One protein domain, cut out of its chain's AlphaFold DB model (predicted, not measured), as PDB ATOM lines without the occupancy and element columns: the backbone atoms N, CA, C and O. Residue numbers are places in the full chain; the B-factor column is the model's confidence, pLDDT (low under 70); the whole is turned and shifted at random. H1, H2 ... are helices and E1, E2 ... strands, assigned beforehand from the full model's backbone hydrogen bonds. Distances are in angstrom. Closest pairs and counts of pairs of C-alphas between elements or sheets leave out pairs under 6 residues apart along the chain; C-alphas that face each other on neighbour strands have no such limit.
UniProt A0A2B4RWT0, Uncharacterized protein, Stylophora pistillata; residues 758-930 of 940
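Overview. This is residues 758 to 930 of the 940 residues of an uncharacterized protein of Stylophora pistillata (UniProt A0A2B4RWT0). A curled, twisted antiparallel sheet of five strands wraps round helix H2, while helix H1 covers E2 and E3 on the same face; residues 876 to 930 wind on as a long looping stretch with no named element. The printed part has 173 residues with two named helices and five named strands, E1 H1 E2 E3 E4 H2 E5 along the chain, and the sheet's order is E2 E3 E4 E1 E5. The class is mixed, with under half of the residues in named elements. The whole is compact, radius of gyration of the C-alphas 15.8 A, spanning 46 by 35 by 31 A.

Arrangement. Find E1 at residues 769 to 775, H1 at 781 to 798, E2 at 810 to 816, E3 at 819 to 826, E4 at 831 to 836, H2 at 847 to 865 and E5 at 871 to 875. Within hydrogen-bond range across E1 and E4 are N 771 and O 834, 3.0 A, and across E1 and E5 N 774 and O 872, 2.8 A. H1 is on the sheet at a height of 9.1 A, over E2 and E3. E2, E3 and E4 form a meander, each strand the antiparallel neighbour of the one before; look for N 813 and O 821, 2.8 A, and N 824 and O 833, 2.9 A. H2, on the same face, touches H1 at a steep tilt of 50 degrees, with residues 857 to 862 alone; their closest C-alphas, Leu 787 and Val 858, are 6.7 A apart. E4, H2 and E5 make a split strand-helix-strand unit, two strands running the same way with E1 between them, its crossover right-handed. O i to N i+4 pairs are within range in 13 of 14 for H1 and 14 of 15 for H2.

Along the chain. Start at C-alpha 769, (-1.563, 77.844, 14.421), for E1, 20.1 A. H1 is 26.5 A, E3 22.4 A and H2 27.1 A; E5 ends at C-alpha 875, (-8.693, 73.715, 16.001).

Size, cuts and confidence. The farthest C-alphas, Lys 801 and Tyr 919, are 46.9 A apart. The printed part has no cut; H1 to E2 is a long link. The pLDDT is under 70 at residues 758 to 764, 840 to 842, 880 to 901 and 910 to 914.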
ATOM      1  N   ASN A 758       5.038  73.000  -0.304       46.59
ATOM      2  CA  ASN A 758       6.183  73.531   0.444       46.59
ATOM      3  C   ASN A 758       7.038  74.582  -0.297       46.59
ATOM      4  O   ASN A 758       8.111  74.925   0.184       46.59
ATOM      5  N   THR A 759       6.629  75.117  -1.457       47.34
ATOM      6  CA  THR A 759       7.306  76.312  -2.018       47.34
ATOM      7  C   THR A 759       7.154  77.483  -1.038       47.34
ATOM      8  O   THR A 759       6.026  77.917  -0.813       47.34
ATOM      9  N   PRO A 760       8.215  78.011  -0.414       49.97
ATOM     10  CA  PRO A 760       8.036  78.850   0.758       49.97
ATOM     11  C   PRO A 760       7.683  80.272   0.326       49.97
ATOM     12  O   PRO A 760       8.521  81.012  -0.179       49.97
ATOM     13  N   VAL A 761       6.430  80.674   0.552       53.19
ATOM     14  CA  VAL A 761       6.154  82.089   0.861       53.19
ATOM     15  C   VAL A 761       6.587  82.363   2.314       53.19
ATOM     16  O   VAL A 761       7.039  83.459   2.628       53.19
ATOM     17  N   TRP A 762       6.540  81.341   3.179       65.31
ATOM     18  CA  TRP A 762       7.207  81.264   4.483       65.31
ATOM     19  C   TRP A 762       7.498  79.792   4.828       65.31
ATOM     20  O   TRP A 762       6.960  78.892   4.183       65.31
ATOM     21  N   ASN A 763       8.357  79.561   5.824       66.00
ATOM     22  CA  ASN A 763       8.663  78.230   6.353       66.00
ATOM     23  C   ASN A 763       7.778  77.943   7.570       66.00
ATOM     24  O   ASN A 763       7.679  78.807   8.447       66.00
ATOM     25  N   ASP A 764       7.186  76.748   7.620       69.94
ATOM     26  CA  ASP A 764       6.374  76.283   8.748       69.94
ATOM     27  C   ASP A 764       7.203  76.343  10.051       69.94
ATOM     28  O   ASP A 764       8.354  75.896  10.098       69.94
ATOM     29  N   HIS A 765       6.629  76.917  11.110       72.44
ATOM     30  CA  HIS A 765       7.255  77.057  12.427       72.44
ATOM     31  C   HIS A 765       6.403  76.368  13.510       72.44
ATOM     32  O   HIS A 765       5.178  76.387  13.416       72.44
ATOM     33  N   PRO A 766       6.989  75.811  14.591       72.62
ATOM     34  CA  PRO A 766       6.223  75.150  15.660       72.62
ATOM     35  C   PRO A 766       5.176  76.025  16.365       72.62
ATOM     36  O   PRO A 766       4.287  75.512  17.034       72.62
ATOM     37  N   THR A 767       5.288  77.350  16.246       76.69
ATOM     38  CA  THR A 767       4.327  78.312  16.814       76.69
ATOM     39  C   THR A 767       3.163  78.620  15.876       76.69
ATOM     40  O   THR A 767       2.250  79.351  16.267       76.69
ATOM     41  N   ASP A 768       3.198  78.114  14.643       85.38
ATOM     42  CA  ASP A 768       2.127  78.309  13.678       85.38
ATOM     43  C   ASP A 768       0.860  77.616  14.167       85.38
ATOM     44  O   ASP A 768       0.870  76.520  14.733       85.38
ATOM     45  N   LYS A 769      -0.260  78.288  13.953       88.25
ATOM     46  CA  LYS A 769      -1.563  77.844  14.421       88.25
ATOM     47  C   LYS A 769      -2.319  77.217  13.267       88.25
ATOM     48  O   LYS A 769      -2.220  77.666  12.123       88.25
ATOM     49  N   ARG A 770      -3.075  76.165  13.576       88.81
ATOM     50  CA  ARG A 770      -3.841  75.404  12.594       88.81
ATOM     51  C   ARG A 770      -5.249  75.137  13.092       88.81
ATOM     52  O   ARG A 770      -5.438  74.678  14.216       88.81
ATOM     53  N   PHE A 771      -6.215  75.352  12.213       91.69
ATOM     54  CA  PHE A 771      -7.593  74.935  12.419       91.69
ATOM     55  C   PHE A 771      -8.200  74.439  11.108       91.69
ATOM     56  O   PHE A 771      -7.610  74.586  10.034       91.69
ATOM     57  N   TYR A 772      -9.374  73.828  11.206       91.56
ATOM     58  CA  TYR A 772     -10.074  73.247  10.072       91.56
ATOM     59  C   TYR A 772     -11.483  73.813   9.949       91.56
ATOM     60  O   TYR A 772     -12.171  74.054  10.944       91.56
ATOM     61  N   VAL A 773     -11.906  73.987   8.702       93.06
ATOM     62  CA  VAL A 773     -13.308  74.149   8.318       93.06
ATOM     63  C   VAL A 773     -13.813  72.769   7.916       93.06
ATOM     64  O   VAL A 773     -13.334  72.195   6.940       93.06
ATOM     65  N   PHE A 774     -14.750  72.233   8.684       87.88
ATOM     66  CA  PHE A 774     -15.302  70.893   8.542       87.88
ATOM     67  C   PHE A 774     -16.675  70.937   7.881       87.88
ATOM     68  O   PHE A 774     -17.566  71.619   8.385       87.88
ATOM     69  N   PHE A 775     -16.874  70.177   6.804       88.31
ATOM     70  CA  PHE A 775     -18.161  70.064   6.120       88.31
ATOM     71  C   PHE A 775     -18.842  68.735   6.463       88.31
ATOM     72  O   PHE A 775     -18.250  67.664   6.319       88.31
ATOM     73  N   GLU A 776     -20.103  68.801   6.909       81.38
ATOM     74  CA  GLU A 776     -20.821  67.626   7.429       81.38
ATOM     75  C   GLU A 776     -20.975  66.533   6.366       81.38
ATOM     76  O   GLU A 776     -20.585  65.388   6.583       81.38
ATOM     77  N   LYS A 777     -21.510  66.896   5.193       79.25
ATOM     78  CA  LYS A 777     -21.785  65.942   4.109       79.25
ATOM     79  C   LYS A 777     -20.655  65.894   3.081       79.25
ATOM     80  O   LYS A 777     -20.057  64.842   2.888       79.25
ATOM     81  N   PHE A 778     -20.368  67.029   2.447       84.25
ATOM     82  CA  PHE A 778     -19.363  67.163   1.393       84.25
ATOM     83  C   PHE A 778     -18.846  68.605   1.309       84.25
ATOM     84  O   PHE A 778     -19.532  69.537   1.735       84.25
ATOM     85  N   LEU A 779     -17.660  68.791   0.725       88.00
ATOM     86  CA  LEU A 779     -17.071  70.095   0.418       88.00
ATOM     87  C   LEU A 779     -17.326  70.477  -1.055       88.00
ATOM     88  O   LEU A 779     -16.716  69.887  -1.948       88.00
ATOM     89  N   PRO A 780     -18.177  71.485  -1.349       86.25
ATOM     90  CA  PRO A 780     -18.383  71.941  -2.720       86.25
ATOM     91  C   PRO A 780     -17.086  72.486  -3.339       86.25
ATOM     92  O   PRO A 780     -16.485  73.423  -2.821       86.25
ATOM     93  N   GLU A 781     -16.681  71.972  -4.499       77.00
ATOM     94  CA  GLU A 781     -15.387  72.323  -5.112       77.00
ATOM     95  C   GLU A 781     -15.236  73.824  -5.426       77.00
ATOM     96  O   GLU A 781     -14.184  74.421  -5.196       77.00
ATOM     97  N   LEU A 782     -16.298  74.477  -5.906       86.12
ATOM     98  CA  LEU A 782     -16.266  75.913  -6.200       86.12
ATOM     99  C   LEU A 782     -16.190  76.777  -4.923       86.12
ATOM    100  O   LEU A 782     -15.704  77.905  -4.987       86.12
ATOM    101  N   LEU A 783     -16.603  76.262  -3.758       92.00
ATOM    102  CA  LEU A 783     -16.528  77.001  -2.493       92.00
ATOM    103  C   LEU A 783     -15.083  77.372  -2.161       92.00
ATOM    104  O   LEU A 783     -14.822  78.527  -1.821       92.00
ATOM    105  N   PHE A 784     -14.147  76.431  -2.316       93.44
ATOM    106  CA  PHE A 784     -12.730  76.682  -2.059       93.44
ATOM    107  C   PHE A 784     -12.187  77.799  -2.960       93.44
ATOM    108  O   PHE A 784     -11.562  78.736  -2.479       93.44
ATOM    109  N   HIS A 785     -12.496  77.767  -4.254       92.50
ATOM    110  CA  HIS A 785     -12.035  78.778  -5.207       92.50
ATOM    111  C   HIS A 785     -12.621  80.173  -4.930       92.50
ATOM    112  O   HIS A 785     -11.898  81.170  -4.972       92.50
ATOM    113  N   CYS A 786     -13.901  80.254  -4.559       93.06
ATOM    114  CA  CYS A 786     -14.505  81.500  -4.083       93.06
ATOM    115  C   CYS A 786     -13.820  82.015  -2.806       93.06
ATOM    116  O   CYS A 786     -13.612  83.222  -2.661       93.06
ATOM    117  N   LEU A 787     -13.439  81.113  -1.893       95.69
ATOM    118  CA  LEU A 787     -12.703  81.455  -0.677       95.69
ATOM    119  C   LEU A 787     -11.314  82.020  -1.002       95.69
ATOM    120  O   LEU A 787     -10.929  83.016  -0.398       95.69
ATOM    121  N   LEU A 788     -10.601  81.468  -1.993       95.25
ATOM    122  CA  LEU A 788      -9.314  82.012  -2.454       95.25
ATOM    123  C   LEU A 788      -9.442  83.461  -2.943       95.25
ATOM    124  O   LEU A 788      -8.592  84.289  -2.625       95.25
ATOM    125  N   SER A 789     -10.505  83.788  -3.682       95.06
ATOM    126  CA  SER A 789     -10.756  85.157  -4.155       95.06
ATOM    127  C   SER A 789     -11.061  86.128  -3.007       95.06
ATOM    128  O   SER A 789     -10.482  87.215  -2.958       95.06
ATOM    129  N   ARG A 790     -11.886  85.726  -2.027       94.25
ATOM    130  CA  ARG A 790     -12.152  86.541  -0.824       94.25
ATOM    131  C   ARG A 790     -10.903  86.728   0.038       94.25
ATOM    132  O   ARG A 790     -10.610  87.843   0.456       94.25
ATOM    133  N   ALA A 791     -10.133  85.662   0.250       94.19
ATOM    134  CA  ALA A 791      -8.875  85.723   0.988       94.19
ATOM    135  C   ALA A 791      -7.845  86.615   0.277       94.19
ATOM    136  O   ALA A 791      -7.142  87.387   0.927       94.19
ATOM    137  N   HIS A 792      -7.798  86.577  -1.058       93.94
ATOM    138  CA  HIS A 792      -6.981  87.493  -1.848       93.94
ATOM    139  C   HIS A 792      -7.397  88.952  -1.638       93.94
ATOM    140  O   HIS A 792      -6.532  89.801  -1.447       93.94
ATOM    141  N   GLN A 793      -8.699  89.256  -1.669       92.69
ATOM    142  CA  GLN A 793      -9.201  90.610  -1.426       92.69
ATOM    143  C   GLN A 793      -8.713  91.149  -0.075       92.69
ATOM    144  O   GLN A 793      -8.041  92.181  -0.034       92.69
ATOM    145  N   LEU A 794      -8.964  90.399   1.003       91.88
ATOM    146  CA  LEU A 794      -8.541  90.772   2.354       91.88
ATOM    147  C   LEU A 794      -7.021  90.911   2.466       91.88
ATOM    148  O   LEU A 794      -6.529  91.830   3.112       91.88
ATOM    149  N   SER A 795      -6.267  90.038   1.793       91.75
ATOM    150  CA  SER A 795      -4.806  90.100   1.787       91.75
ATOM    151  C   SER A 795      -4.258  91.367   1.145       91.75
ATOM    152  O   SER A 795      -3.218  91.862   1.574       91.75
ATOM    153  N   ILE A 796      -4.908  91.881   0.100       90.19
ATOM    154  CA  ILE A 796      -4.480  93.132  -0.526       90.19
ATOM    155  C   ILE A 796      -4.894  94.334   0.323       90.19
ATOM    156  O   ILE A 796      -4.141  95.307   0.405       90.19
ATOM    157  N   GLU A 797      -6.057  94.276   0.973       89.75
ATOM    158  CA  GLU A 797      -6.501  95.304   1.918       89.75
ATOM    159  C   GLU A 797      -5.543  95.410   3.117       89.75
ATOM    160  O   GLU A 797      -5.146  96.520   3.477       89.75
ATOM    161  N   SER A 798      -5.097  94.276   3.665       86.56
ATOM    162  CA  SER A 798      -4.181  94.212   4.811       86.56
ATOM    163  C   SER A 798      -2.719  94.495   4.444       86.56
ATOM    164  O   SER A 798      -2.022  95.216   5.161       86.56
ATOM    165  N   PHE A 799      -2.228  93.951   3.325       88.31
ATOM    166  CA  PHE A 799      -0.840  94.100   2.894       88.31
ATOM    167  C   PHE A 799      -0.699  94.179   1.368       88.31
ATOM    168  O   PHE A 799      -0.311  93.231   0.689       88.31
ATOM    169  N   ARG A 800      -0.900  95.385   0.819       83.50
ATOM    170  CA  ARG A 800      -0.851  95.667  -0.633       83.50
ATOM    171  C   ARG A 800       0.418  95.220  -1.369       83.50
ATOM    172  O   ARG A 800       0.359  95.027  -2.579       83.50
ATOM    173  N   LYS A 801       1.564  95.144  -0.683       80.56
ATOM    174  CA  LYS A 801       2.857  94.733  -1.269       80.56
ATOM    175  C   LYS A 801       3.132  93.231  -1.113       80.56
ATOM    176  O   LYS A 801       4.140  92.754  -1.627       80.56
ATOM    177  N   GLY A 802       2.282  92.503  -0.389       80.12
ATOM    178  CA  GLY A 802       2.450  91.080  -0.129       80.12
ATOM    179  C   GLY A 802       2.210  90.247  -1.376       80.12
ATOM    180  O   GLY A 802       1.183  90.382  -2.038       80.12
ATOM    181  N   GLN A 803       3.150  89.358  -1.686       82.62
ATOM    182  CA  GLN A 803       2.960  88.390  -2.757       82.62
ATOM    183  C   GLN A 803       1.971  87.311  -2.306       82.62
ATOM    184  O   GLN A 803       2.135  86.721  -1.236       82.62
ATOM    185  N   THR A 804       0.961  87.050  -3.131       87.94
ATOM    186  CA  THR A 804      -0.037  85.997  -2.925       87.94
ATOM    187  C   THR A 804       0.204  84.844  -3.899       87.94
ATOM    188  O   THR A 804       0.859  84.998  -4.932       87.94
ATOM    189  N   PHE A 805      -0.304  83.661  -3.564       88.25
ATOM    190  CA  PHE A 805      -0.237  82.486  -4.432       88.25
ATOM    191  C   PHE A 805      -1.586  81.777  -4.460       88.25
ATOM    192  O   PHE A 805      -2.190  81.555  -3.413       88.25
ATOM    193  N   ILE A 806      -2.045  81.412  -5.657       90.25
ATOM    194  CA  ILE A 806      -3.331  80.751  -5.891       90.25
ATOM    195  C   ILE A 806      -3.098  79.566  -6.825       90.25
ATOM    196  O   ILE A 806      -2.466  79.693  -7.873       90.25
ATOM    197  N   SER A 807      -3.633  78.416  -6.434       90.56
ATOM    198  CA  SER A 807      -3.660  77.169  -7.197       90.56
ATOM    199  C   SER A 807      -4.957  76.419  -6.885       90.56
ATOM    200  O   SER A 807      -5.693  76.812  -5.980       90.56
ATOM    201  N   ARG A 808      -5.244  75.326  -7.600       89.56
ATOM    202  CA  ARG A 808      -6.499  74.568  -7.440       89.56
ATOM    203  C   ARG A 808      -6.707  74.019  -6.023       89.56
ATOM    204  O   ARG A 808      -7.835  73.891  -5.563       89.56
ATOM    205  N   ASN A 809      -5.622  73.673  -5.334       90.44
ATOM    206  CA  ASN A 809      -5.650  73.032  -4.018       90.44
ATOM    207  C   ASN A 809      -5.033  73.876  -2.892       90.44
ATOM    208  O   ASN A 809      -5.221  73.534  -1.728       90.44
ATOM    209  N   VAL A 810      -4.301  74.953  -3.201       90.75
ATOM    210  CA  VAL A 810      -3.602  75.775  -2.197       90.75
ATOM    211  C   VAL A 810      -3.750  77.265  -2.494       90.75
ATOM    212  O   VAL A 810      -3.534  77.702  -3.626       90.75
ATOM    213  N   GLY A 811      -4.018  78.047  -1.450       91.25
ATOM    214  CA  GLY A 811      -3.887  79.502  -1.431       91.25
ATOM    215  C   GLY A 811      -2.905  79.965  -0.361       91.25
ATOM    216  O   GLY A 811      -2.877  79.398   0.730       91.25
ATOM    217  N   ARG A 812      -2.108  80.995  -0.646       90.25
ATOM    218  CA  ARG A 812      -1.237  81.658   0.335       90.25
ATOM    219  C   ARG A 812      -1.442  83.166   0.286       90.25
ATOM    220  O   ARG A 812      -1.360  83.773  -0.784       90.25
ATOM    221  N   PHE A 813      -1.694  83.738   1.452       92.25
ATOM    222  CA  PHE A 813      -2.177  85.098   1.652       92.25
ATOM    223  C   PHE A 813      -1.539  85.725   2.893       92.25
ATOM    224  O   PHE A 813      -0.825  85.061   3.645       92.25
ATOM    225  N   TRP A 814      -1.835  86.999   3.124       90.50
ATOM    226  CA  TRP A 814      -1.389  87.764   4.282       90.50
ATOM    227  C   TRP A 814      -2.601  88.227   5.087       90.50
ATOM    228  O   TRP A 814      -3.447  88.950   4.571       90.50
ATOM    229  N   LEU A 815      -2.698  87.823   6.353       90.44
ATOM    230  CA  LEU A 815      -3.708  88.364   7.273       90.44
ATOM    231  C   LEU A 815      -3.301  89.769   7.714       90.44
ATOM    232  O   LEU A 815      -4.110  90.690   7.722       90.44
ATOM    233  N   THR A 816      -2.008  89.938   7.987       87.75
ATOM    234  CA  THR A 816      -1.344  91.215   8.262       87.75
ATOM    235  C   THR A 816       0.039  91.206   7.594       87.75
ATOM    236  O   THR A 816       0.507  90.137   7.185       87.75
ATOM    237  N   PRO A 817       0.755  92.344   7.502       87.44
ATOM    238  CA  PRO A 817       2.102  92.383   6.921       87.44
ATOM    239  C   PRO A 817       3.124  91.441   7.581       87.44
ATOM    240  O   PRO A 817       4.155  91.139   6.986       87.44
ATOM    241  N   THR A 818       2.867  90.983   8.811       85.56
ATOM    242  CA  THR A 818       3.733  90.056   9.557       85.56
ATOM    243  C   THR A 818       3.161  88.652   9.693       85.56
ATOM    244  O   THR A 818       3.860  87.772  10.197       85.56
ATOM    245  N   GLN A 819       1.925  88.433   9.238       88.50
ATOM    246  CA  GLN A 819       1.149  87.239   9.533       88.50
ATOM    247  C   GLN A 819       0.674  86.542   8.250       88.50
ATOM    248  O   GLN A 819      -0.439  86.783   7.772       88.50
ATOM    249  N   PRO A 820       1.509  85.674   7.661       89.62
ATOM    250  CA  PRO A 820       1.092  84.856   6.532       89.62
ATOM    251  C   PRO A 820       0.048  83.786   6.907       89.62
ATOM    252  O   PRO A 820       0.059  83.263   8.023       89.62
ATOM    253  N   CYS A 821      -0.808  83.423   5.946       91.44
ATOM    254  CA  CYS A 821      -1.862  82.412   6.073       91.44
ATOM    255  C   CYS A 821      -1.996  81.539   4.816       91.44
ATOM    256  O   CYS A 821      -1.993  82.031   3.684       91.44
ATOM    257  N   ARG A 822      -2.100  80.222   5.015       92.19
ATOM    258  CA  ARG A 822      -2.252  79.180   3.999       92.19
ATOM    259  C   ARG A 822      -3.631  78.548   4.126       92.19
ATOM    260  O   ARG A 822      -4.019  78.113   5.207       92.19
ATOM    261  N   LEU A 823      -4.313  78.433   2.993       94.19
ATOM    262  CA  LEU A 823      -5.532  77.651   2.826       94.19
ATOM    263  C   LEU A 823      -5.202  76.413   1.993       94.19
ATOM    264  O   LEU A 823      -4.649  76.542   0.900       94.19
ATOM    265  N   LEU A 824      -5.535  75.227   2.491       92.06
ATOM    266  CA  LEU A 824      -5.293  73.952   1.817       92.06
ATOM    267  C   LEU A 824      -6.608  73.179   1.674       92.06
ATOM    268  O   LEU A 824      -7.337  72.966   2.643       92.06
ATOM    269  N   HIS A 825      -6.903  72.758   0.448       91.50
ATOM    270  CA  HIS A 825      -8.093  71.994   0.106       91.50
ATOM    271  C   HIS A 825      -7.881  70.506   0.418       91.50
ATOM    272  O   HIS A 825      -7.117  69.831  -0.272       91.50
ATOM    273  N   LEU A 826      -8.580  69.986   1.429       88.56
ATOM    274  CA  LEU A 826      -8.583  68.569   1.803       88.56
ATOM    275  C   LEU A 826      -9.894  67.925   1.331       88.56
ATOM    276  O   LEU A 826     -10.779  67.620   2.133       88.56
ATOM    277  N   LYS A 827     -10.035  67.757   0.007       82.69
ATOM    278  CA  LYS A 827     -11.283  67.287  -0.628       82.69
ATOM    279  C   LYS A 827     -11.731  65.920  -0.102       82.69
ATOM    280  O   LYS A 827     -12.897  65.755   0.220       82.69
ATOM    281  N   GLU A 828     -10.807  64.970   0.032       80.19
ATOM    282  CA  GLU A 828     -11.117  63.605   0.494       80.19
ATOM    283  C   GLU A 828     -11.615  63.568   1.945       80.19
ATOM    284  O   GLU A 828     -12.472  62.758   2.291       80.19
ATOM    285  N   GLU A 829     -11.133  64.491   2.779       82.06
ATOM    286  CA  GLU A 829     -11.557  64.620   4.174       82.06
ATOM    287  C   GLU A 829     -12.786  65.543   4.330       82.06
ATOM    288  O   GLU A 829     -13.298  65.702   5.437       82.06
ATOM    289  N   ASN A 830     -13.279  66.152   3.239       86.69
ATOM    290  CA  ASN A 830     -14.300  67.207   3.240       86.69
ATOM    291  C   ASN A 830     -13.953  68.373   4.179       86.69
ATOM    292  O   ASN A 830     -14.792  68.863   4.941       86.69
ATOM    293  N   MET A 831     -12.694  68.816   4.128       90.31
ATOM    294  CA  MET A 831     -12.181  69.881   4.984       90.31
ATOM    295  C   MET A 831     -11.385  70.933   4.214       90.31
ATOM    296  O   MET A 831     -10.824  70.689   3.143       90.31
ATOM    297  N   ILE A 832     -11.292  72.119   4.806       94.06
ATOM    298  CA  ILE A 832     -10.300  73.129   4.436       94.06
ATOM    299  C   ILE A 832      -9.381  73.315   5.636       94.06
ATOM    300  O   ILE A 832      -9.838  73.661   6.725       94.06
ATOM    301  N   GLU A 833      -8.087  73.081   5.443       93.00
ATOM    302  CA  GLU A 833      -7.072  73.392   6.446       93.00
ATOM    303  C   GLU A 833      -6.684  74.866   6.337       93.00
ATOM    304  O   GLU A 833      -6.390  75.371   5.249       93.00
ATOM    305  N   VAL A 834      -6.652  75.537   7.485       93.94
ATOM    306  CA  VAL A 834      -6.162  76.903   7.634       93.94
ATOM    307  C   VAL A 834      -4.951  76.871   8.547       93.94
ATOM    308  O   VAL A 834      -5.037  76.427   9.692       93.94
ATOM    309  N   MET A 835      -3.820  77.355   8.047       91.19
ATOM    310  CA  MET A 835      -2.580  77.469   8.804       91.19
ATOM    311  C   MET A 835      -2.066  78.897   8.722       91.19
ATOM    312  O   MET A 835      -1.979  79.449   7.631       91.19
ATOM    313  N   PHE A 836      -1.694  79.495   9.845       90.94
ATOM    314  CA  PHE A 836      -1.157  80.851   9.861       90.94
ATOM    315  C   PHE A 836      -0.047  81.003  10.893       90.94
ATOM    316  O   PHE A 836      -0.036  80.344  11.933       90.94
ATOM    317  N   SER A 837       0.883  81.909  10.602       88.31
ATOM    318  CA  SER A 837       1.945  82.253  11.543       88.31
ATOM    319  C   SER A 837       1.353  83.003  12.730       88.31
ATOM    320  O   SER A 837       0.548  83.914  12.560       88.31
ATOM    321  N   HIS A 838       1.768  82.668  13.943       81.94
ATOM    322  CA  HIS A 838       1.431  83.448  15.130       81.94
ATOM    323  C   HIS A 838       2.695  83.626  15.962       81.94
ATOM    324  O   HIS A 838       3.223  82.667  16.522       81.94
ATOM    325  N   ARG A 839       3.235  84.852  15.983       75.25
ATOM    326  CA  ARG A 839       4.504  85.169  16.663       75.25
ATOM    327  C   ARG A 839       4.307  86.109  17.850       75.25
ATOM    328  O   ARG A 839       5.272  86.726  18.292       75.25
ATOM    329  N   CYS A 840       3.068  86.235  18.333       65.81
ATOM    330  CA  CYS A 840       2.674  87.111  19.439       65.81
ATOM    331  C   CYS A 840       3.151  88.568  19.273       65.81
ATOM    332  O   CYS A 840       3.477  89.236  20.256       65.81
ATOM    333  N   LYS A 841       3.230  89.078  18.035       69.56
ATOM    334  CA  LYS A 841       3.492  90.504  17.799       69.56
ATOM    335  C   LYS A 841       2.211  91.292  18.057       69.56
ATOM    336  O   LYS A 841       1.131  90.813  17.738       69.56
ATOM    337  N   ALA A 842       2.331  92.525  18.550       67.44
ATOM    338  CA  ALA A 842       1.176  93.390  18.832       67.44
ATOM    339  C   ALA A 842       0.261  93.638  17.612       67.44
ATOM    340  O   ALA A 842      -0.892  94.020  17.774       67.44
ATOM    341  N   THR A 843       0.778  93.436  16.397       72.69
ATOM    342  CA  THR A 843       0.065  93.605  15.125       72.69
ATOM    343  C   THR A 843      -0.528  92.313  14.561       72.69
ATOM    344  O   THR A 843      -1.188  92.375  13.528       72.69
ATOM    345  N   ASP A 844      -0.245  91.148  15.150       82.19
ATOM    346  CA  ASP A 844      -0.765  89.867  14.666       82.19
ATOM    347  C   ASP A 844      -2.205  89.672  15.163       82.19
ATOM    348  O   ASP A 844      -2.518  89.953  16.320       82.19
ATOM    349  N   MET A 845      -3.079  89.151  14.303       84.75
ATOM    350  CA  MET A 845      -4.435  88.785  14.698       84.75
ATOM    351  C   MET A 845      -4.401  87.611  15.679       84.75
ATOM    352  O   MET A 845      -3.620  86.658  15.517       84.75
ATOM    353  N   HIS A 846      -5.275  87.673  16.683       89.25
ATOM    354  CA  HIS A 846      -5.445  86.606  17.658       89.25
ATOM    355  C   HIS A 846      -6.100  85.375  16.993       89.25
ATOM    356  O   HIS A 846      -6.920  85.548  16.085       89.25
ATOM    357  N   PRO A 847      -5.793  84.128  17.410       89.81
ATOM    358  CA  PRO A 847      -6.329  82.929  16.760       89.81
ATOM    359  C   PRO A 847      -7.861  82.886  16.649       89.81
ATOM    360  O   PRO A 847      -8.386  82.526  15.595       89.81
ATOM    361  N   ALA A 848      -8.575  83.320  17.694       88.50
ATOM    362  CA  ALA A 848     -10.032  83.458  17.667       88.50
ATOM    363  C   ALA A 848     -10.533  84.419  16.564       88.50
ATOM    364  O   ALA A 848     -11.510  84.104  15.886       88.50
ATOM    365  N   ASP A 849      -9.843  85.540  16.325       89.62
ATOM    366  CA  ASP A 849     -10.234  86.526  15.307       89.62
ATOM    367  C   ASP A 849     -10.048  85.968  13.894       89.62
ATOM    368  O   ASP A 849     -10.909  86.139  13.030       89.62
ATOM    369  N   VAL A 850      -8.944  85.247  13.659       91.50
ATOM    370  CA  VAL A 850      -8.688  84.571  12.375       91.50
ATOM    371  C   VAL A 850      -9.754  83.506  12.113       91.50
ATOM    372  O   VAL A 850     -10.273  83.402  10.999       91.50
ATOM    373  N   LEU A 851     -10.119  82.737  13.143       91.56
ATOM    374  CA  LEU A 851     -11.172  81.727  13.063       91.56
ATOM    375  C   LEU A 851     -12.523  82.361  12.699       91.56
ATOM    376  O   LEU A 851     -13.186  81.881  11.777       91.56
ATOM    377  N   VAL A 852     -12.908  83.457  13.364       91.56
ATOM    378  CA  VAL A 852     -14.141  84.213  13.071       91.56
ATOM    379  C   VAL A 852     -14.118  84.779  11.650       91.56
ATOM    380  O   VAL A 852     -15.106  84.658  10.925       91.56
ATOM    381  N   GLN A 853     -12.995  85.353  11.216       92.50
ATOM    382  CA  GLN A 853     -12.861  85.948   9.887       92.50
ATOM    383  C   GLN A 853     -13.026  84.902   8.778       92.50
ATOM    384  O   GLN A 853     -13.782  85.115   7.825       92.50
ATOM    385  N   VAL A 854     -12.361  83.746   8.898       94.19
ATOM    386  CA  VAL A 854     -12.516  82.655   7.924       94.19
ATOM    387  C   VAL A 854     -13.922  82.069   7.978       94.19
ATOM    388  O   VAL A 854     -14.511  81.832   6.922       94.19
ATOM    389  N   PHE A 855     -14.491  81.882   9.172       93.81
ATOM    390  CA  PHE A 855     -15.870  81.424   9.323       93.81
ATOM    391  C   PHE A 855     -16.845  82.358   8.598       93.81
ATOM    392  O   PHE A 855     -17.631  81.883   7.782       93.81
ATOM    393  N   GLY A 856     -16.744  83.676   8.799       93.75
ATOM    394  CA  GLY A 856     -17.579  84.668   8.115       93.75
ATOM    395  C   GLY A 856     -17.412  84.642   6.592       93.75
ATOM    396  O   GLY A 856     -18.398  84.695   5.850       93.75
ATOM    397  N   MET A 857     -16.178  84.468   6.094       94.94
ATOM    398  CA  MET A 857     -15.934  84.294   4.659       94.94
ATOM    399  C   MET A 857     -16.632  83.052   4.101       94.94
ATOM    400  O   MET A 857     -17.288  83.162   3.064       94.94
ATOM    401  N   VAL A 858     -16.506  81.896   4.758       95.12
ATOM    402  CA  VAL A 858     -17.134  80.638   4.319       95.12
ATOM    403  C   VAL A 858     -18.654  80.733   4.433       95.12
ATOM    404  O   VAL A 858     -19.354  80.418   3.472       95.12
ATOM    405  N   GLN A 859     -19.172  81.257   5.545       94.00
ATOM    406  CA  GLN A 859     -20.601  81.440   5.785       94.00
ATOM    407  C   GLN A 859     -21.245  82.287   4.688       94.00
ATOM    408  O   GLN A 859     -22.239  81.869   4.093       94.00
ATOM    409  N   GLY A 860     -20.644  83.430   4.345       91.25
ATOM    410  CA  GLY A 860     -21.163  84.288   3.285       91.25
ATOM    411  C   GLY A 860     -21.029  83.691   1.875       91.25
ATOM    412  O   GLY A 860     -21.668  84.195   0.951       91.25
ATOM    413  N   ILE A 861     -20.183  82.673   1.653       92.31
ATOM    414  CA  ILE A 861     -20.165  81.903   0.393       92.31
ATOM    415  C   ILE A 861     -21.300  80.876   0.417       92.31
ATOM    416  O   ILE A 861     -22.068  80.798  -0.541       92.31
ATOM    417  N   CYS A 862     -21.452  80.130   1.515       91.31
ATOM    418  CA  CYS A 862     -22.525  79.150   1.680       91.31
ATOM    419  C   CYS A 862     -23.905  79.802   1.531       91.31
ATOM    420  O   CYS A 862     -24.675  79.391   0.674       91.31
ATOM    421  N   GLN A 863     -24.190  80.888   2.249       87.94
ATOM    422  CA  GLN A 863     -25.469  81.604   2.139       87.94
ATOM    423  C   GLN A 863     -25.757  82.099   0.711       87.94
ATOM    424  O   GLN A 863     -26.905  82.114   0.275       87.94
ATOM    425  N   GLY A 864     -24.721  82.497  -0.035       82.12
ATOM    426  CA  GLY A 864     -24.875  83.077  -1.368       82.12
ATOM    427  C   GLY A 864     -24.925  82.074  -2.526       82.12
ATOM    428  O   GLY A 864     -25.449  82.419  -3.593       82.12
ATOM    429  N   HIS A 865     -24.335  80.888  -2.363       83.12
ATOM    430  CA  HIS A 865     -24.093  79.931  -3.453       83.12
ATOM    431  C   HIS A 865     -24.378  78.475  -3.089       83.12
ATOM    432  O   HIS A 865     -24.677  77.696  -3.994       83.12
ATOM    433  N   PHE A 866     -24.284  78.116  -1.806       89.44
ATOM    434  CA  PHE A 866     -24.456  76.750  -1.308       89.44
ATOM    435  C   PHE A 866     -25.339  76.691  -0.046       89.44
ATOM    436  O   PHE A 866     -24.869  76.275   1.018       89.44
ATOM    437  N   PRO A 867     -26.607  77.139  -0.122       86.81
ATOM    438  CA  PRO A 867     -27.434  77.425   1.058       86.81
ATOM    439  C   PRO A 867     -27.738  76.197   1.928       86.81
ATOM    440  O   PRO A 867     -28.092  76.343   3.094       86.81
ATOM    441  N   TYR A 868     -27.583  74.989   1.384       86.81
ATOM    442  CA  TYR A 868     -27.851  73.730   2.085       86.81
ATOM    443  C   TYR A 868     -26.582  73.046   2.613       86.81
ATOM    444  O   TYR A 868     -26.657  71.965   3.200       86.81
ATOM    445  N   THR A 869     -25.412  73.663   2.423       87.62
ATOM    446  CA  THR A 869     -24.135  73.135   2.911       87.62
ATOM    447  C   THR A 869     -23.909  73.553   4.360       87.62
ATOM    448  O   THR A 869     -23.816  74.739   4.670       87.62
ATOM    449  N   LYS A 870     -23.797  72.562   5.247       87.44
ATOM    450  CA  LYS A 870     -23.515  72.758   6.673       87.44
ATOM    451  C   LYS A 870     -22.041  72.540   6.971       87.44
ATOM    452  O   LYS A 870     -21.430  71.604   6.449       87.44
ATOM    453  N   PHE A 871     -21.490  73.397   7.824       90.44
ATOM    454  CA  PHE A 871     -20.091  73.340   8.209       90.44
ATOM    455  C   PHE A 871     -19.870  73.860   9.633       90.44
ATOM    456  O   PHE A 871     -20.683  74.617  10.165       90.44
ATOM    457  N   HIS A 872     -18.739  73.466  10.210       88.75
ATOM    458  CA  HIS A 872     -18.253  73.873  11.527       88.75
ATOM    459  C   HIS A 872     -16.782  74.274  11.422       88.75
ATOM    460  O   HIS A 872     -16.080  73.796  10.533       88.75
ATOM    461  N   CYS A 873     -16.289  75.107  12.335       88.88
ATOM    462  CA  CYS A 873     -14.876  75.493  12.372       88.88
ATOM    463  C   CYS A 873     -14.264  75.242  13.746       88.88
ATOM    464  O   CYS A 873     -14.915  75.466  14.771       88.88
ATOM    465  N   GLY A 874     -12.993  74.847  13.767       88.88
ATOM    466  CA  GLY A 874     -12.253  74.738  15.015       88.88
ATOM    467  C   GLY A 874     -10.851  74.146  14.901       88.88
ATOM    468  O   GLY A 874     -10.471  73.646  13.837       88.88
ATOM    469  N   PRO A 875     -10.048  74.243  15.974       88.50
ATOM    470  CA  PRO A 875      -8.693  73.715  16.001       88.50
ATOM    471  C   PRO A 875      -8.683  72.183  15.943       88.50
ATOM    472  O   PRO A 875      -9.665  71.507  16.268       88.50
ATOM    473  N   ALA A 876      -7.537  71.635  15.536       81.88
ATOM    474  CA  ALA A 876      -7.273  70.205  15.640       81.88
ATOM    475  C   ALA A 876      -7.401  69.747  17.099       81.88
ATOM    476  O   ALA A 876      -6.966  70.460  18.006       81.88
ATOM    477  N   CYS A 877      -7.937  68.550  17.334       79.31
ATOM    478  CA  CYS A 877      -7.875  67.962  18.665       79.31
ATOM    479  C   CYS A 877      -6.402  67.721  19.070       79.31
ATOM    480  O   CYS A 877      -5.687  67.044  18.331       79.31
ATOM    481  N   PRO A 878      -5.942  68.237  20.226       77.06
ATOM    482  CA  PRO A 878      -4.559  68.060  20.677       77.06
ATOM    483  C   PRO A 878      -4.305  66.693  21.340       77.06
ATOM    484  O   PRO A 878      -3.171  66.384  21.688       77.06
ATOM    485  N   SER A 879      -5.340  65.872  21.551       77.44
ATOM    486  CA  SER A 879      -5.203  64.576  22.221       77.44
ATOM    487  C   SER A 879      -4.582  63.523  21.304       77.44
ATOM    488  O   SER A 879      -5.198  63.114  20.323       77.44
ATOM    489  N   GLU A 880      -3.434  62.972  21.698       69.25
ATOM    490  CA  GLU A 880      -2.808  61.820  21.025       69.25
ATOM    491  C   GLU A 880      -3.625  60.524  21.148       69.25
ATOM    492  O   GLU A 880      -3.419  59.576  20.394       69.25
ATOM    493  N   ARG A 881      -4.554  60.477  22.111       69.50
ATOM    494  CA  ARG A 881      -5.501  59.371  22.327       69.50
ATOM    495  C   ARG A 881      -6.831  59.599  21.620       69.50
ATOM    496  O   ARG A 881      -7.749  58.796  21.772       69.50
ATOM    497  N   CYS A 882      -6.979  60.714  20.905       69.81
ATOM    498  CA  CYS A 882      -8.152  60.920  20.081       69.81
ATOM    499  C   CYS A 882      -8.135  59.877  18.956       69.81
ATOM    500  O   CYS A 882      -7.139  59.803  18.235       69.81
ATOM    501  N   PRO A 883      -9.227  59.122  18.749       57.75
ATOM    502  CA  PRO A 883      -9.260  58.161  17.652       57.75
ATOM    503  C   PRO A 883      -9.006  58.852  16.294       57.75
ATOM    504  O   PRO A 883      -8.195  58.390  15.501       57.75
ATOM    505  N   GLY A 884      -9.508  60.079  16.102       58.06
ATOM    506  CA  GLY A 884      -9.254  60.904  14.913       58.06
ATOM    507  C   GLY A 884      -7.842  61.504  14.809       58.06
ATOM    508  O   GLY A 884      -7.574  62.228  13.852       58.06
ATOM    509  N   TYR A 885      -6.948  61.245  15.772       49.12
ATOM    510  CA  TYR A 885      -5.512  61.557  15.720       49.12
ATOM    511  C   TYR A 885      -4.676  60.326  15.316       49.12
ATOM    512  O   TYR A 885      -3.626  60.477  14.700       49.12
ATOM    513  N   GLN A 886      -5.161  59.107  15.590       44.72
ATOM    514  CA  GLN A 886      -4.462  57.835  15.337       44.72
ATOM    515  C   GLN A 886      -4.805  57.181  13.984       44.72
ATOM    516  O   GLN A 886      -4.490  56.017  13.774       44.72
ATOM    517  N   GLN A 887      -5.424  57.919  13.051       45.47
ATOM    518  CA  GLN A 887      -6.094  57.360  11.858       45.47
ATOM    519  C   GLN A 887      -7.230  56.372  12.193       45.47
ATOM    520  O   GLN A 887      -7.708  55.668  11.304       45.47
ATOM    521  N   ASP A 888      -7.711  56.361  13.437       34.97
ATOM    522  CA  ASP A 888      -8.802  55.500  13.874       34.97
ATOM    523  C   ASP A 888     -10.167  56.169  13.657       34.97
ATOM    524  O   ASP A 888     -10.423  57.334  13.973       34.97
ATOM    525  N   TYR A 889     -11.058  55.380  13.067       47.78
ATOM    526  CA  TYR A 889     -12.374  55.746  12.564       47.78
ATOM    527  C   TYR A 889     -13.282  56.348  13.653       47.78
ATOM    528  O   TYR A 889     -13.837  55.624  14.479       47.78
ATOM    529  N   ILE A 890     -13.503  57.667  13.638       38.84
ATOM    530  CA  ILE A 890     -14.581  58.284  14.427       38.84
ATOM    531  C   ILE A 890     -15.823  58.437  13.552       38.84
ATOM    532  O   ILE A 890     -15.838  59.207  12.593       38.84
ATOM    533  N   SER A 891     -16.907  57.767  13.943       37.53
ATOM    534  CA  SER A 891     -18.260  58.175  13.571       37.53
ATOM    535  C   SER A 891     -18.578  59.498  14.273       37.53
ATOM    536  O   SER A 891     -18.845  59.523  15.478       37.53
ATOM    537  N   HIS A 892     -18.513  60.612  13.547       38.59
ATOM    538  CA  HIS A 892     -19.020  61.883  14.059       38.59
ATOM    539  C   HIS A 892     -20.552  61.811  14.194       38.59
ATOM    540  O   HIS A 892     -21.202  61.154  13.372       38.59
ATOM    541  N   PRO A 893     -21.173  62.500  15.169       35.31
ATOM    542  CA  PRO A 893     -22.625  62.634  15.210       35.31
ATOM    543  C   PRO A 893     -23.111  63.258  13.891       35.31
ATOM    544  O   PRO A 893     -22.832  64.420  13.613       35.31
ATOM    545  N   GLY A 894     -23.789  62.468  13.054       42.38
ATOM    546  CA  GLY A 894     -24.278  62.895  11.735       42.38
ATOM    547  C   GLY A 894     -23.431  62.498  10.515       42.38
ATOM    548  O   GLY A 894     -23.833  62.827   9.403       42.38
ATOM    549  N   VAL A 895     -22.317  61.766  10.672       40.09
ATOM    550  CA  VAL A 895     -21.525  61.209   9.552       40.09
ATOM    551  C   VAL A 895     -21.309  59.710   9.783       40.09
ATOM    552  O   VAL A 895     -20.665  59.320  10.753       40.09
ATOM    553  N   GLN A 896     -21.887  58.870   8.914       48.19
ATOM    554  CA  GLN A 896     -21.982  57.413   9.126       48.19
ATOM    555  C   GLN A 896     -21.102  56.554   8.203       48.19
ATOM    556  O   GLN A 896     -20.975  55.357   8.449       48.19
ATOM    557  N   THR A 897     -20.427  57.126   7.203       44.66
ATOM    558  CA  THR A 897     -19.362  56.418   6.474       44.66
ATOM    559  C   THR A 897     -18.007  56.737   7.098       44.66
ATOM    560  O   THR A 897     -17.687  57.895   7.369       44.66
ATOM    561  N   SER A 898     -17.210  55.698   7.359       45.34
ATOM    562  CA  SER A 898     -15.906  55.765   8.024       45.34
ATOM    563  C   SER A 898     -14.833  56.341   7.092       45.34
ATOM    564  O   SER A 898     -13.896  55.654   6.688       45.34
ATOM    565  N   ILE A 899     -14.990  57.601   6.695       53.47
ATOM    566  CA  ILE A 899     -13.932  58.348   6.020       53.47
ATOM    567  C   ILE A 899     -12.914  58.718   7.105       53.47
ATOM    568  O   ILE A 899     -13.316  59.312   8.110       53.47
ATOM    569  N   PRO A 900     -11.623  58.382   6.949       56.41
ATOM    570  CA  PRO A 900     -10.598  58.826   7.882       56.41
ATOM    571  C   PRO A 900     -10.556  60.356   7.844       56.41
ATOM    572  O   PRO A 900     -10.250  60.958   6.817       56.41
ATOM    573  N   ARG A 901     -10.934  60.994   8.952       65.25
ATOM    574  CA  ARG A 901     -10.955  62.452   9.088       65.25
ATOM    575  C   ARG A 901     -10.311  62.845  10.405       65.25
ATOM    576  O   ARG A 901     -10.472  62.162  11.415       65.25
ATOM    577  N   ARG A 902      -9.606  63.974  10.396       74.38
ATOM    578  CA  ARG A 902      -9.027  64.552  11.615       74.38
ATOM    579  C   ARG A 902     -10.146  65.030  12.533       74.38
ATOM    580  O   ARG A 902     -11.077  65.697  12.085       74.38
ATOM    581  N   HIS A 903     -10.032  64.739  13.826       76.88
ATOM    582  CA  HIS A 903     -10.987  65.258  14.801       76.88
ATOM    583  C   HIS A 903     -10.803  66.771  14.995       76.88
ATOM    584  O   HIS A 903      -9.703  67.250  15.289       76.88
ATOM    585  N   VAL A 904     -11.905  67.510  14.860       75.81
ATOM    586  CA  VAL A 904     -11.981  68.965  15.028       75.81
ATOM    587  C   VAL A 904     -12.787  69.288  16.282       75.81
ATOM    588  O   VAL A 904     -13.899  68.793  16.445       75.81
ATOM    589  N   ILE A 905     -12.257  70.151  17.150       79.94
ATOM    590  CA  ILE A 905     -13.015  70.665  18.297       79.94
ATOM    591  C   ILE A 905     -13.927  71.779  17.793       79.94
ATOM    592  O   ILE A 905     -13.444  72.827  17.388       79.94
ATOM    593  N   HIS A 906     -15.239  71.551  17.780       75.88
ATOM    594  CA  HIS A 906     -16.212  72.482  17.202       75.88
ATOM    595  C   HIS A 906     -16.321  73.775  18.028       75.88
ATOM    596  O   HIS A 906     -16.916  73.757  19.101       75.88
ATOM    597  N   VAL A 907     -15.771  74.887  17.520       77.25
ATOM    598  CA  VAL A 907     -15.782  76.210  18.180       77.25
ATOM    599  C   VAL A 907     -16.850  77.142  17.601       77.25
ATOM    600  O   VAL A 907     -17.485  77.873  18.346       77.25
ATOM    601  N   LEU A 908     -17.073  77.122  16.284       78.75
ATOM    602  CA  LEU A 908     -18.168  77.850  15.627       78.75
ATOM    603  C   LEU A 908     -19.013  76.877  14.794       78.75
ATOM    604  O   LEU A 908     -18.433  75.976  14.175       78.75
ATOM    605  N   PRO A 909     -20.352  77.040  14.748       71.19
ATOM    606  CA  PRO A 909     -21.137  78.215  15.170       71.19
ATOM    607  C   PRO A 909     -21.617  78.242  16.641       71.19
ATOM    608  O   PRO A 909     -22.245  79.216  17.039       71.19
ATOM    609  N   SER A 910     -21.387  77.197  17.446       65.94
ATOM    610  CA  SER A 910     -21.886  77.118  18.835       65.94
ATOM    611  C   SER A 910     -20.928  77.756  19.853       65.94
ATOM    612  O   SER A 910     -19.808  77.283  20.003       65.94
ATOM    613  N   GLU A 911     -21.388  78.752  20.625       53.44
ATOM    614  CA  GLU A 911     -20.610  79.366  21.727       53.44
ATOM    615  C   GLU A 911     -20.350  78.386  22.889       53.44
ATOM    616  O   GLU A 911     -19.294  78.436  23.523       53.44
ATOM    617  N   ASN A 912     -21.267  77.436  23.126       54.66
ATOM    618  CA  ASN A 912     -21.101  76.346  24.096       54.66
ATOM    619  C   ASN A 912     -20.326  75.188  23.459       54.66
ATOM    620  O   ASN A 912     -20.832  74.073  23.306       54.66
ATOM    621  N   SER A 913     -19.107  75.474  23.022       59.91
ATOM    622  CA  SER A 913     -18.199  74.469  22.486       59.91
ATOM    623  C   SER A 913     -17.722  73.550  23.614       59.91
ATOM    624  O   SER A 913     -17.142  73.990  24.608       59.91
ATOM    625  N   SER A 914     -17.987  72.247  23.494       63.12
ATOM    626  CA  SER A 914     -17.417  71.262  24.409       63.12
ATOM    627  C   SER A 914     -15.955  71.039  24.025       63.12
ATOM    628  O   SER A 914     -15.671  70.326  23.066       63.12
ATOM    629  N   PHE A 915     -15.016  71.596  24.791       73.31
ATOM    630  CA  PHE A 915     -13.573  71.338  24.645       73.31
ATOM    631  C   PHE A 915     -13.161  69.941  25.147       73.31
ATOM    632  O   PHE A 915     -12.002  69.702  25.477       73.31
ATOM    633  N   TYR A 916     -14.110  69.008  25.222       73.06
ATOM    634  CA  TYR A 916     -13.891  67.657  25.706       73.06
ATOM    635  C   TYR A 916     -13.588  66.712  24.545       73.06
ATOM    636  O   TYR A 916     -14.324  66.658  23.562       73.06
ATOM    637  N   CYS A 917     -12.542  65.907  24.687       77.88
ATOM    638  CA  CYS A 917     -12.277  64.766  23.817       77.88
ATOM    639  C   CYS A 917     -11.665  63.632  24.640       77.88
ATOM    640  O   CYS A 917     -10.829  63.886  25.500       77.88
ATOM    641  N   ALA A 918     -12.074  62.383  24.384       73.75
ATOM    642  CA  ALA A 918     -11.566  61.200  25.093       73.75
ATOM    643  C   ALA A 918     -11.585  61.355  26.633       73.75
ATOM    644  O   ALA A 918     -10.626  61.004  27.316       73.75
ATOM    645  N   TYR A 919     -12.680  61.913  27.169       73.94
ATOM    646  CA  TYR A 919     -12.881  62.198  28.601       73.94
ATOM    647  C   TYR A 919     -11.897  63.208  29.227       73.94
ATOM    648  O   TYR A 919     -11.875  63.368  30.445       73.94
ATOM    649  N   GLN A 920     -11.124  63.932  28.414       78.19
ATOM    650  CA  GLN A 920     -10.220  65.002  28.841       78.19
ATOM    651  C   GLN A 920     -10.749  66.367  28.382       78.19
ATOM    652  O   GLN A 920     -11.250  66.491  27.264       78.19
ATOM    653  N   ASN A 921     -10.649  67.385  29.244       81.50
ATOM    654  CA  ASN A 921     -10.975  68.773  28.911       81.50
ATOM    655  C   ASN A 921      -9.720  69.502  28.401       81.50
ATOM    656  O   ASN A 921      -8.720  69.546  29.114       81.50
ATOM    657  N   PHE A 922      -9.796  70.091  27.208       81.94
ATOM    658  CA  PHE A 922      -8.732  70.861  26.551       81.94
ATOM    659  C   PHE A 922      -8.988  72.377  26.573       81.94
ATOM    660  O   PHE A 922      -8.364  73.131  25.830       81.94
ATOM    661  N   GLU A 923      -9.920  72.856  27.402       79.50
ATOM    662  CA  GLU A 923     -10.282  74.276  27.480       79.50
ATOM    663  C   GLU A 923      -9.092  75.180  27.844       79.50
ATOM    664  O   GLU A 923      -8.963  76.278  27.301       79.50
ATOM    665  N   SER A 924      -8.195  74.726  28.726       75.56
ATOM    666  CA  SER A 924      -6.959  75.451  29.047       75.56
ATOM    667  C   SER A 924      -6.006  75.516  27.857       75.56
ATOM    668  O   SER A 924      -5.420  76.567  27.601       75.56
ATOM    669  N   ASP A 925      -5.894  74.412  27.119       78.69
ATOM    670  CA  ASP A 925      -4.960  74.251  26.001       78.69
ATOM    671  C   ASP A 925      -5.418  75.030  24.760       78.69
ATOM    672  O   ASP A 925      -4.608  75.421  23.923       78.69
ATOM    673  N   LEU A 926      -6.722  75.299  24.660       82.44
ATOM    674  CA  LEU A 926      -7.360  75.968  23.525       82.44
ATOM    675  C   LEU A 926      -7.972  77.323  23.890       82.44
ATOM    676  O   LEU A 926      -8.777  77.865  23.132       82.44
ATOM    677  N   LYS A 927      -7.557  77.913  25.017       81.94
ATOM    678  CA  LYS A 927      -8.065  79.206  25.502       81.94
ATOM    679  C   LYS A 927      -7.934  80.332  24.466       81.94
ATOM    680  O   LYS A 927      -8.806  81.192  24.393       81.94
ATOM    681  N   GLU A 928      -6.882  80.308  23.646       83.81
ATOM    682  CA  GLU A 928      -6.635  81.274  22.558       83.81
ATOM    683  C   GLU A 928      -7.663  81.200  21.406       83.81
ATOM    684  O   GLU A 928      -7.781  82.131  20.612       83.81
ATOM    685  N   TRP A 929      -8.431  80.112  21.306       84.06
ATOM    686  CA  TRP A 929      -9.475  79.928  20.290       84.06
ATOM    687  C   TRP A 929     -10.863  80.334  20.785       84.06
ATOM    688  O   TRP A 929     -11.826  80.294  20.020       84.06
ATOM    689  N   ARG A 930     -10.987  80.723  22.058       79.81
ATOM    690  CA  ARG A 930     -12.264  81.094  22.660       79.81
ATOM    691  C   ARG A 930     -12.773  82.403  22.062       79.81
ATOM    692  O   ARG A 930     -12.143  83.447  22.207       79.81
TER     693      ARG A 930